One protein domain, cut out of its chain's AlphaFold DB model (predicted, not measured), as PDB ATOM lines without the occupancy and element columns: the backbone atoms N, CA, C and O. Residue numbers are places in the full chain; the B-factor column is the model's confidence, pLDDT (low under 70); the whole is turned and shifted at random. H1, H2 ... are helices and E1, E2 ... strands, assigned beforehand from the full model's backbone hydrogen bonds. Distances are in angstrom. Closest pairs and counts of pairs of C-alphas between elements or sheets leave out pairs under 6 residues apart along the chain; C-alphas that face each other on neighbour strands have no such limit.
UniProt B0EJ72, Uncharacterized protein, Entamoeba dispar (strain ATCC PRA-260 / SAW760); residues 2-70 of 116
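AT A GLANCE: This is residues 2 to 70 of the 116 residues of an uncharacterized protein of Entamoeba dispar (strain ATCC PRA-260 / SAW760) (UniProt B0EJ72). One long helix, H2, forms the spine of a rod-like domain, with a short helix, H1, folded back along its first part and a two-stranded hairpin, E1 and E2, beside its later part. The loop of the strand hairpin, residues 51 to 60, runs back toward the H1 end, while the end of E2 and the last residues lie at the other end of the rod. The printed part has 69 residues, with two named helices and two named strands in the order H1, H2, E1, E2; the strands form an antiparallel sheet of order E1 - E2, and the class is mixed, helices and strands. The whole is loose, with a radius of gyration of the C-alphas of 15.4 A, and the C-alphas span 52 by 21 by 15 A.

HOW THE PARTS SIT: H1, residues 2 to 11, and H2, residues 16 to 41, form a helical hairpin across a tight link of 4 residues. They touch, with the C-alphas of Phe 6 and Cys 19 the closest at 5.7 A, and H2 does so with residues 16 to 27 alone. They run opposite ways at a shallow tilt of 16 degrees. In both helices every O i to N i+4 pair is within hydrogen-bond range. A tight link of 3 residues leads from H2 to E1, residues 45 to 50, and a short link of 10 residues from E1 to E2, residues 61 to 68. E1 and E2 form a hairpin and are antiparallel, with 170 degrees between their directions. N 45 and O 67 are 2.9 A apart and N 64 and O 47 are 2.7 A apart, both within hydrogen-bond range. E2 bends by 76 degrees at residue 64. The closest C-alphas of H2 and E2 are those of Asn 33 and Glu 61, 6.0 A apart; those of H2 and E1 are Ile 40 and Phe 46, 7.8 A apart. H1 is apart from E1 and from E2.

IN THESE COORDINATES: H1 begins at C-alpha 2, (-18.480, 1.250, -13.562), and measures 14.5 A from first to last C-alpha. H2 runs 37.6 A, from C-alpha 16 at (-30.615, 0.368, -21.221) to C-alpha 41 at (-4.598, -12.401, 2.720). E1 measures 15.4 A and E2 18.4 A, the latter ending at C-alpha 68, (-6.951, -23.969, 4.544).

THE WHOLE: The two C-alphas farthest apart are those of Gly 13 and Asn 70, 52.6 A. The printed part, residues 2 to 70, has no cut and no long link between named elements. The mean pLDDT of the printed part is 92.2, and no printed residue is under 70.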
ATOM      1  N   TYR A   2     -17.446   2.029 -12.844       76.75
ATOM      2  CA  TYR A   2     -18.480   1.250 -13.562       76.75
ATOM      3  C   TYR A   2     -19.737   2.050 -13.930       76.75
ATOM      4  O   TYR A   2     -20.281   1.826 -15.012       76.75
ATOM      5  N   ALA A   3     -20.159   2.993 -13.079       76.25
ATOM      6  CA  ALA A   3     -21.282   3.893 -13.356       76.25
ATOM      7  C   ALA A   3     -21.004   4.791 -14.576       76.25
ATOM      8  O   ALA A   3     -21.843   4.904 -15.462       76.25
ATOM      9  N   ASP A   4     -19.780   5.306 -14.700       80.44
ATOM     10  CA  ASP A   4     -19.362   6.130 -15.845       80.44
ATOM     11  C   ASP A   4     -19.445   5.350 -17.164       80.44
ATOM     12  O   ASP A   4     -19.918   5.866 -18.176       80.44
ATOM     13  N   SER A   5     -19.054   4.065 -17.145       82.25
ATOM     14  CA  SER A   5     -19.187   3.194 -18.319       82.25
ATOM     15  C   SER A   5     -20.650   2.940 -18.694       82.25
ATOM     16  O   SER A   5     -20.964   2.905 -19.874       82.25
ATOM     17  N   PHE A   6     -21.544   2.823 -17.707       85.88
ATOM     18  CA  PHE A   6     -22.979   2.645 -17.937       85.88
ATOM     19  C   PHE A   6     -23.597   3.878 -18.614       85.88
ATOM     20  O   PHE A   6     -24.274   3.738 -19.630       85.88
ATOM     21  N   ILE A   7     -23.299   5.077 -18.100       87.00
ATOM     22  CA  ILE A   7     -23.771   6.349 -18.669       87.00
ATOM     23  C   ILE A   7     -23.241   6.519 -20.098       87.00
ATOM     24  O   ILE A   7     -24.004   6.822 -21.014       87.00
ATOM     25  N   THR A   8     -21.949   6.255 -20.307       88.19
ATOM     26  CA  THR A   8     -21.308   6.351 -21.626       88.19
ATOM     27  C   THR A   8     -21.925   5.377 -22.636       88.19
ATOM     28  O   THR A   8     -22.143   5.737 -23.792       88.19
ATOM     29  N   ASP A   9     -22.206   4.138 -22.227       88.38
ATOM     30  CA  ASP A   9     -22.799   3.113 -23.093       88.38
ATOM     31  C   ASP A   9     -24.236   3.487 -23.502       88.38
ATOM     32  O   ASP A   9     -24.598   3.352 -24.673       88.38
ATOM     33  N   MET A  10     -25.029   4.047 -22.580       89.38
ATOM     34  CA  MET A  10     -26.352   4.601 -22.897       89.38
ATOM     35  C   MET A  10     -26.278   5.786 -23.867       89.38
ATOM     36  O   MET A  10     -27.034   5.828 -24.834       89.38
ATOM     37  N   GLN A  11     -25.345   6.721 -23.656       91.88
ATOM     38  CA  GLN A  11     -25.138   7.869 -24.553       91.88
ATOM     39  C   GLN A  11     -24.742   7.443 -25.975       91.88
ATOM     40  O   GLN A  11     -25.055   8.133 -26.940       91.88
ATOM     41  N   LYS A  12     -24.096   6.280 -26.122       91.25
ATOM     42  CA  LYS A  12     -23.758   5.665 -27.417       91.25
ATOM     43  C   LYS A  12     -24.924   4.910 -28.070       91.25
ATOM     44  O   LYS A  12     -24.723   4.270 -29.098       91.25
ATOM     45  N   GLY A  13     -26.121   4.953 -27.484       91.31
ATOM     46  CA  GLY A  13     -27.321   4.316 -28.026       91.31
ATOM     47  C   GLY A  13     -27.443   2.820 -27.725       91.31
ATOM     48  O   GLY A  13     -28.256   2.136 -28.347       91.31
ATOM     49  N   ILE A  14     -26.660   2.278 -26.782       91.88
ATOM     50  CA  ILE A  14     -26.867   0.902 -26.314       91.88
ATOM     51  C   ILE A  14     -28.147   0.863 -25.473       91.88
ATOM     52  O   ILE A  14     -28.356   1.701 -24.597       91.88
ATOM     53  N   LYS A  15     -29.000  -0.139 -25.724       94.50
ATOM     54  CA  LYS A  15     -30.246  -0.340 -24.970       94.50
ATOM     55  C   LYS A  15     -29.968  -0.435 -23.469       94.50
ATOM     56  O   LYS A  15     -29.120  -1.222 -23.046       94.50
ATOM     57  N   GLU A  16     -30.756   0.284 -22.677       92.69
ATOM     58  CA  GLU A  16     -30.615   0.368 -21.221       92.69
ATOM     59  C   GLU A  16     -30.544  -1.011 -20.545       92.69
ATOM     60  O   GLU A  16     -29.656  -1.256 -19.734       92.69
ATOM     61  N   GLU A  17     -31.389  -1.965 -20.947       93.12
ATOM     62  CA  GLU A  17     -31.378  -3.334 -20.409       93.12
ATOM     63  C   GLU A  17     -30.008  -4.027 -20.528       93.12
ATOM     64  O   GLU A  17     -29.586  -4.779 -19.643       93.12
ATOM     65  N   ILE A  18     -29.299  -3.788 -21.637       90.62
ATOM     66  CA  ILE A  18     -27.963  -4.342 -21.889       90.62
ATOM     67  C   ILE A  18     -26.947  -3.639 -20.989       90.62
ATOM     68  O   ILE A  18     -26.087  -4.303 -20.397       90.62
ATOM     69  N   CYS A  19     -27.070  -2.318 -20.843       90.94
ATOM     70  CA  CYS A  19     -26.238  -1.520 -19.951       90.94
ATOM     71  C   CYS A  19     -26.397  -1.985 -18.494       90.94
ATOM     72  O   CYS A  19     -25.392  -2.282 -17.845       90.94
ATOM     73  N   VAL A  20     -27.631  -2.164 -18.007       91.62
ATOM     74  CA  VAL A  20     -27.931  -2.602 -16.629       91.62
ATOM     75  C   VAL A  20     -27.344  -3.985 -16.378       91.62
ATOM     76  O   VAL A  20     -26.611  -4.199 -15.409       91.62
ATOM     77  N   ARG A  21     -27.587  -4.929 -17.294       90.00
ATOM     78  CA  ARG A  21     -27.039  -6.289 -17.206       90.00
ATOM     79  C   ARG A  21     -25.513  -6.284 -17.147       90.00
ATOM     80  O   ARG A  21     -24.919  -7.048 -16.385       90.00
ATOM     81  N   THR A  22     -24.870  -5.437 -17.947       89.25
ATOM     82  CA  THR A  22     -23.407  -5.324 -17.998       89.25
ATOM     83  C   THR A  22     -22.848  -4.695 -16.727       89.25
ATOM     84  O   THR A  22     -21.857  -5.189 -16.189       89.25
ATOM     85  N   TYR A  23     -23.496  -3.647 -16.220       91.19
ATOM     86  CA  TYR A  23     -23.137  -2.982 -14.972       91.19
ATOM     87  C   TYR A  23     -23.212  -3.940 -13.777       91.19
ATOM     88  O   TYR A  23     -22.225  -4.121 -13.059       91.19
ATOM     89  N   GLU A  24     -24.331  -4.648 -13.625       92.06
ATOM     90  CA  GLU A  24     -24.509  -5.630 -12.552       92.06
ATOM     91  C   GLU A  24     -23.526  -6.800 -12.672       92.06
ATOM     92  O   GLU A  24     -22.949  -7.250 -11.679       92.06
ATOM     93  N   LYS A  25     -23.240  -7.257 -13.896       90.81
ATOM     94  CA  LYS A  25     -22.208  -8.273 -14.130       90.81
ATOM     95  C   LYS A  25     -20.819  -7.789 -13.699       90.81
ATOM     96  O   LYS A  25     -20.106  -8.548 -13.046       90.81
ATOM     97  N   LYS A  26     -20.430  -6.553 -14.038       91.62
ATOM     98  CA  LYS A  26     -19.138  -5.962 -13.640       91.62
ATOM     99  C   LYS A  26     -19.001  -5.914 -12.116       91.62
ATOM    100  O   LYS A  26     -17.992  -6.388 -11.599       91.62
ATOM    101  N   LYS A  27     -20.037  -5.447 -11.408       92.94
ATOM    102  CA  LYS A  27     -20.080  -5.435  -9.934       92.94
ATOM    103  C   LYS A  27     -19.885  -6.827  -9.340       92.94
ATOM    104  O   LYS A  27     -19.034  -7.007  -8.477       92.94
ATOM    105  N   ARG A  28     -20.632  -7.822  -9.829       92.75
ATOM    106  CA  ARG A  28     -20.529  -9.207  -9.338       92.75
ATOM    107  C   ARG A  28     -19.135  -9.793  -9.544       92.75
ATOM    108  O   ARG A  28     -18.632 -10.452  -8.643       92.75
ATOM    109  N   ILE A  29     -18.521  -9.556 -10.706       94.44
ATOM    110  CA  ILE A  29     -17.164 -10.039 -10.997       94.44
ATOM    111  C   ILE A  29     -16.150  -9.380 -10.063       94.44
ATOM    112  O   ILE A  29     -15.333 -10.081  -9.480       94.44
ATOM    113  N   PHE A  30     -16.234  -8.058  -9.891       94.56
ATOM    114  CA  PHE A  30     -15.343  -7.330  -8.993       94.56
ATOM    115  C   PHE A  30     -15.438  -7.853  -7.556       94.56
ATOM    116  O   PHE A  30     -14.426  -8.243  -6.991       94.56
ATOM    117  N   ILE A  31     -16.650  -7.927  -6.997       95.56
ATOM    118  CA  ILE A  31     -16.865  -8.391  -5.619       95.56
ATOM    119  C   ILE A  31     -16.371  -9.832  -5.444       95.56
ATOM    120  O   ILE A  31     -15.788 -10.157  -4.416       95.56
ATOM    121  N   ASN A  32     -16.594 -10.696  -6.438       95.44
ATOM    122  CA  ASN A  32     -16.147 -12.084  -6.374       95.44
ATOM    123  C   ASN A  32     -14.618 -12.197  -6.341       95.44
ATOM    124  O   ASN A  32     -14.094 -12.864  -5.456       95.44
ATOM    125  N   ASN A  33     -13.926 -11.521  -7.260       96.81
ATOM    126  CA  ASN A  33     -12.465 -11.541  -7.303       96.81
ATOM    127  C   ASN A  33     -11.875 -10.890  -6.040       96.81
ATOM    128  O   ASN A  33     -11.019 -11.480  -5.400       96.81
ATOM    129  N   PHE A  34     -12.418  -9.748  -5.608       97.19
ATOM    130  CA  PHE A  34     -11.970  -9.071  -4.391       97.19
ATOM    131  C   PHE A  34     -12.121  -9.946  -3.139       97.19
ATOM    132  O   PHE A  34     -11.248  -9.960  -2.280       97.19
ATOM    133  N   LEU A  35     -13.211 -10.714  -3.026       96.69
ATOM    134  CA  LEU A  35     -13.376 -11.655  -1.918       96.69
ATOM    135  C   LEU A  35     -12.302 -12.751  -1.935       96.69
ATOM    136  O   LEU A  35     -11.830 -13.149  -0.873       96.69
ATOM    137  N   ILE A  36     -11.920 -13.236  -3.119       97.00
ATOM    138  CA  ILE A  36     -10.826 -14.204  -3.256       97.00
ATOM    139  C   ILE A  36      -9.519 -13.576  -2.768       97.00
ATOM    140  O   ILE A  36      -8.851 -14.191  -1.939       97.00
ATOM    141  N   ASP A  37      -9.214 -12.348  -3.196       97.38
ATOM    142  CA  ASP A  37      -8.019 -11.609  -2.771       97.38
ATOM    143  C   ASP A  37      -7.972 -11.462  -1.239       97.38
ATOM    144  O   ASP A  37      -6.994 -11.843  -0.601       97.38
ATOM    145  N   VAL A  38      -9.072 -11.020  -0.618       98.19
ATOM    146  CA  VAL A  38      -9.180 -10.913   0.849       98.19
ATOM    147  C   VAL A  38      -8.969 -12.267   1.527       98.19
ATOM    148  O   VAL A  38      -8.279 -12.358   2.540       98.19
ATOM    149  N   CYS A  39      -9.538 -13.346   0.990       96.62
ATOM    150  CA  CYS A  39      -9.342 -14.673   1.562       96.62
ATOM    151  C   CYS A  39      -7.891 -15.163   1.431       96.62
ATOM    152  O   CYS A  39      -7.418 -15.856   2.333       96.62
ATOM    153  N   ILE A  40      -7.178 -14.805   0.362       97.19
ATOM    154  CA  ILE A  40      -5.746 -15.103   0.220       97.19
ATOM    155  C   ILE A  40      -4.952 -14.418   1.334       97.19
ATOM    156  O   ILE A  40      -4.180 -15.092   2.015       97.19
ATOM    157  N   GLU A  41      -5.218 -13.137   1.604       97.94
ATOM    158  CA  GLU A  41      -4.598 -12.401   2.720       97.94
ATOM    159  C   GLU A  41      -4.921 -13.028   4.090       97.94
ATOM    160  O   GLU A  41      -4.112 -13.010   5.015       97.94
ATOM    161  N   MET A  42      -6.082 -13.675   4.222       97.00
ATOM    162  CA  MET A  42      -6.461 -14.454   5.411       97.00
ATOM    163  C   MET A  42      -5.855 -15.875   5.440       97.00
ATOM    164  O   MET A  42      -6.199 -16.699   6.298       97.00
ATOM    165  N   GLY A  43      -4.960 -16.198   4.507       96.75
ATOM    166  CA  GLY A  43      -4.224 -17.457   4.432       96.75
ATOM    167  C   GLY A  43      -5.020 -18.629   3.857       96.75
ATOM    168  O   GLY A  43      -4.750 -19.771   4.234       96.75
ATOM    169  N   TYR A  44      -6.028 -18.376   3.022       97.31
ATOM    170  CA  TYR A  44      -6.624 -19.405   2.165       97.31
ATOM    171  C   TYR A  44      -5.804 -19.559   0.882       97.31
ATOM    172  O   TYR A  44      -5.265 -18.591   0.356       97.31
ATOM    173  N   LEU A  45      -5.766 -20.770   0.330       97.38
ATOM    174  CA  LEU A  45      -5.208 -21.017  -0.999       97.38
ATOM    175  C   LEU A  45      -6.307 -21.498  -1.940       97.38
ATOM    176  O   LEU A  45      -7.180 -22.281  -1.560       97.38
ATOM    177  N   PHE A  46      -6.238 -21.072  -3.198       97.25
ATOM    178  CA  PHE A  46      -7.242 -21.392  -4.205       97.25
ATOM    179  C   PHE A  46      -6.599 -22.046  -5.421       97.25
ATOM    180  O   PHE A  46      -5.609 -21.565  -5.965       97.25
ATOM    181  N   LYS A  47      -7.207 -23.134  -5.904       97.44
ATOM    182  CA  LYS A  47      -7.029 -23.569  -7.291       97.44
ATOM    183  C   LYS A  47      -8.187 -22.993  -8.084       97.44
ATOM    184  O   LYS A  47      -9.318 -23.451  -7.914       97.44
ATOM    185  N   SER A  48      -7.922 -22.027  -8.950       96.81
ATOM    186  CA  SER A  48      -8.939 -21.323  -9.729       96.81
ATOM    187  C   SER A  48      -8.610 -21.320 -11.226       96.81
ATOM    188  O   SER A  48      -7.548 -21.765 -11.665       96.81
ATOM    189  N   LYS A  49      -9.575 -20.888 -12.041       96.69
ATOM    190  CA  LYS A  49      -9.394 -20.606 -13.468       96.69
ATOM    191  C   LYS A  49     -10.118 -19.321 -13.828       96.69
ATOM    192  O   LYS A  49     -11.304 -19.180 -13.528       96.69
ATOM    193  N   TYR A  50      -9.457 -18.432 -14.555       96.06
ATOM    194  CA  TYR A  50     -10.123 -17.261 -15.112       96.06
ATOM    195  C   TYR A  50     -11.094 -17.638 -16.232       96.06
ATOM    196  O   TYR A  50     -10.857 -18.542 -17.036       96.06
ATOM    197  N   SER A  51     -12.208 -16.913 -16.311       94.62
ATOM    198  CA  SER A  51     -13.110 -16.972 -17.456       94.62
ATOM    199  C   SER A  51     -12.408 -16.528 -18.736       94.62
ATOM    200  O   SER A  51     -11.431 -15.783 -18.684       94.62
ATOM    201  N   ARG A  52     -12.961 -16.881 -19.904       92.94
ATOM    202  CA  ARG A  52     -12.511 -16.315 -21.185       92.94
ATOM    203  C   ARG A  52     -12.473 -14.784 -21.105       92.94
ATOM    204  O   ARG A  52     -13.402 -14.168 -20.577       92.94
ATOM    205  N   LYS A  53     -11.400 -14.191 -21.629       89.94
ATOM    206  CA  LYS A  53     -11.233 -12.739 -21.700       89.94
ATOM    207  C   LYS A  53     -12.340 -12.127 -22.561       89.94
ATOM    208  O   LYS A  53     -12.609 -12.599 -23.663       89.94
ATOM    209  N   SER A  54     -12.974 -11.084 -22.039       84.50
ATOM    210  CA  SER A  54     -13.933 -10.242 -22.754       84.50
ATOM    211  C   SER A  54     -13.365  -8.831 -22.848       84.50
ATOM    212  O   SER A  54     -12.638  -8.404 -21.957       84.50
ATOM    213  N   ARG A  55     -13.709  -8.090 -23.906       80.75
ATOM    214  CA  ARG A  55     -13.370  -6.660 -24.009       80.75
ATOM    215  C   ARG A  55     -14.212  -5.785 -23.073       80.75
ATOM    216  O   ARG A  55     -13.824  -4.664 -22.786       80.75
ATOM    217  N   GLN A  56     -15.360  -6.285 -22.613       76.31
ATOM    218  CA  GLN A  56     -16.363  -5.479 -21.906       76.31
ATOM    219  C   GLN A  56     -16.300  -5.600 -20.379       76.31
ATOM    220  O   GLN A  56     -16.795  -4.722 -19.675       76.31
ATOM    221  N   THR A  57     -15.746  -6.692 -19.846       82.69
ATOM    222  CA  THR A  57     -15.736  -6.971 -18.401       82.69
ATOM    223  C   THR A  57     -14.417  -7.593 -17.974       82.69
ATOM    224  O   THR A  57     -13.773  -8.281 -18.767       82.69
ATOM    225  N   LEU A  58     -14.071  -7.427 -16.694       88.00
ATOM    226  CA  LEU A  58     -13.007  -8.199 -16.052       88.00
ATOM    227  C   LEU A  58     -13.252  -9.708 -16.214       88.00
ATOM    228  O   LEU A  58     -14.387 -10.154 -16.431       88.00
ATOM    229  N   GLN A  59     -12.181 -10.492 -16.117       94.12
ATOM    230  CA  GLN A  59     -12.289 -11.945 -16.076       94.12
ATOM    231  C   GLN A  59     -12.768 -12.371 -14.689       94.12
ATOM    232  O   GLN A  59     -12.231 -11.932 -13.678       94.12
ATOM    233  N   LEU A  60     -13.781 -13.234 -14.657       95.19
ATOM    234  CA  LEU A  60     -14.242 -13.854 -13.422       95.19
ATOM    235  C   LEU A  60     -13.275 -14.965 -13.038       95.19
ATOM    236  O   LEU A  60     -13.045 -15.874 -13.842       95.19
ATOM    237  N   GLU A  61     -12.769 -14.926 -11.816       96.75
ATOM    238  CA  GLU A  61     -12.003 -16.025 -11.255       96.75
ATOM    239  C   GLU A  61     -12.941 -17.126 -10.748       96.75
ATOM    240  O   GLU A  61     -13.801 -16.911  -9.901       96.75
ATOM    241  N   ARG A  62     -12.829 -18.331 -11.311       95.12
ATOM    242  CA  ARG A  62     -13.676 -19.468 -10.934       95.12
ATOM    243  C   ARG A  62     -12.897 -20.455 -10.092       95.12
ATOM    244  O   ARG A  62     -12.062 -21.196 -10.615       95.12
ATOM    245  N   ILE A  63     -13.229 -20.509  -8.811       96.56
ATOM    246  CA  ILE A  63     -12.668 -21.470  -7.862       96.56
ATOM    247  C   ILE A  63     -13.013 -22.901  -8.298       96.56
ATOM    248  O   ILE A  63     -14.137 -23.200  -8.691       96.56
ATOM    249  N   GLN A  64     -12.023 -23.787  -8.234       97.00
ATOM    250  CA  GLN A  64     -12.151 -25.233  -8.431       97.00
ATOM    251  C   GLN A  64     -11.892 -25.990  -7.126       97.00
ATOM    252  O   GLN A  64     -12.542 -27.007  -6.871       97.00
ATOM    253  N   LYS A  65     -10.934 -25.512  -6.319       97.31
ATOM    254  CA  LYS A  65     -10.614 -26.046  -4.990       97.31
ATOM    255  C   LYS A  65     -10.188 -24.927  -4.040       97.31
ATOM    256  O   LYS A  65      -9.575 -23.959  -4.490       97.31
ATOM    257  N   ILE A  66     -10.484 -25.096  -2.757       96.44
ATOM    258  CA  ILE A  66     -10.081 -24.215  -1.651       96.44
ATOM    259  C   ILE A  66      -9.250 -25.043  -0.675       96.44
ATOM    260  O   ILE A  66      -9.604 -26.191  -0.411       96.44
ATOM    261  N   TYR A  67      -8.183 -24.467  -0.130       96.44
ATOM    262  CA  TYR A  67      -7.341 -25.088   0.885       96.44
ATOM    263  C   TYR A  67      -7.151 -24.144   2.072       96.44
ATOM    264  O   TYR A  67      -6.938 -22.945   1.879       96.44
ATOM    265  N   LYS A  68      -7.220 -24.688   3.290       94.31
ATOM    266  CA  LYS A  68      -6.951 -23.969   4.544       94.31
ATOM    267  C   LYS A  68      -6.649 -24.976   5.652       94.31
ATOM    268  O   LYS A  68      -7.392 -25.942   5.785       94.31
ATOM    269  N   ASP A  69      -5.584 -24.762   6.424       91.69
ATOM    270  CA  ASP A  69      -5.239 -25.560   7.615       91.69
ATOM    271  C   ASP A  69      -5.318 -27.087   7.376       91.69
ATOM    272  O   ASP A  69      -6.011 -27.816   8.083       91.69
ATOM    273  N   ASN A  70      -4.656 -27.566   6.315       89.88
ATOM    274  CA  ASN A  70      -4.654 -28.964   5.841       89.88
ATOM    275  C   ASN A  70      -6.005 -29.534   5.371       89.88
ATOM    276  O   ASN A  70      -6.079 -30.698   4.979       89.88
TER     277      ASN A  70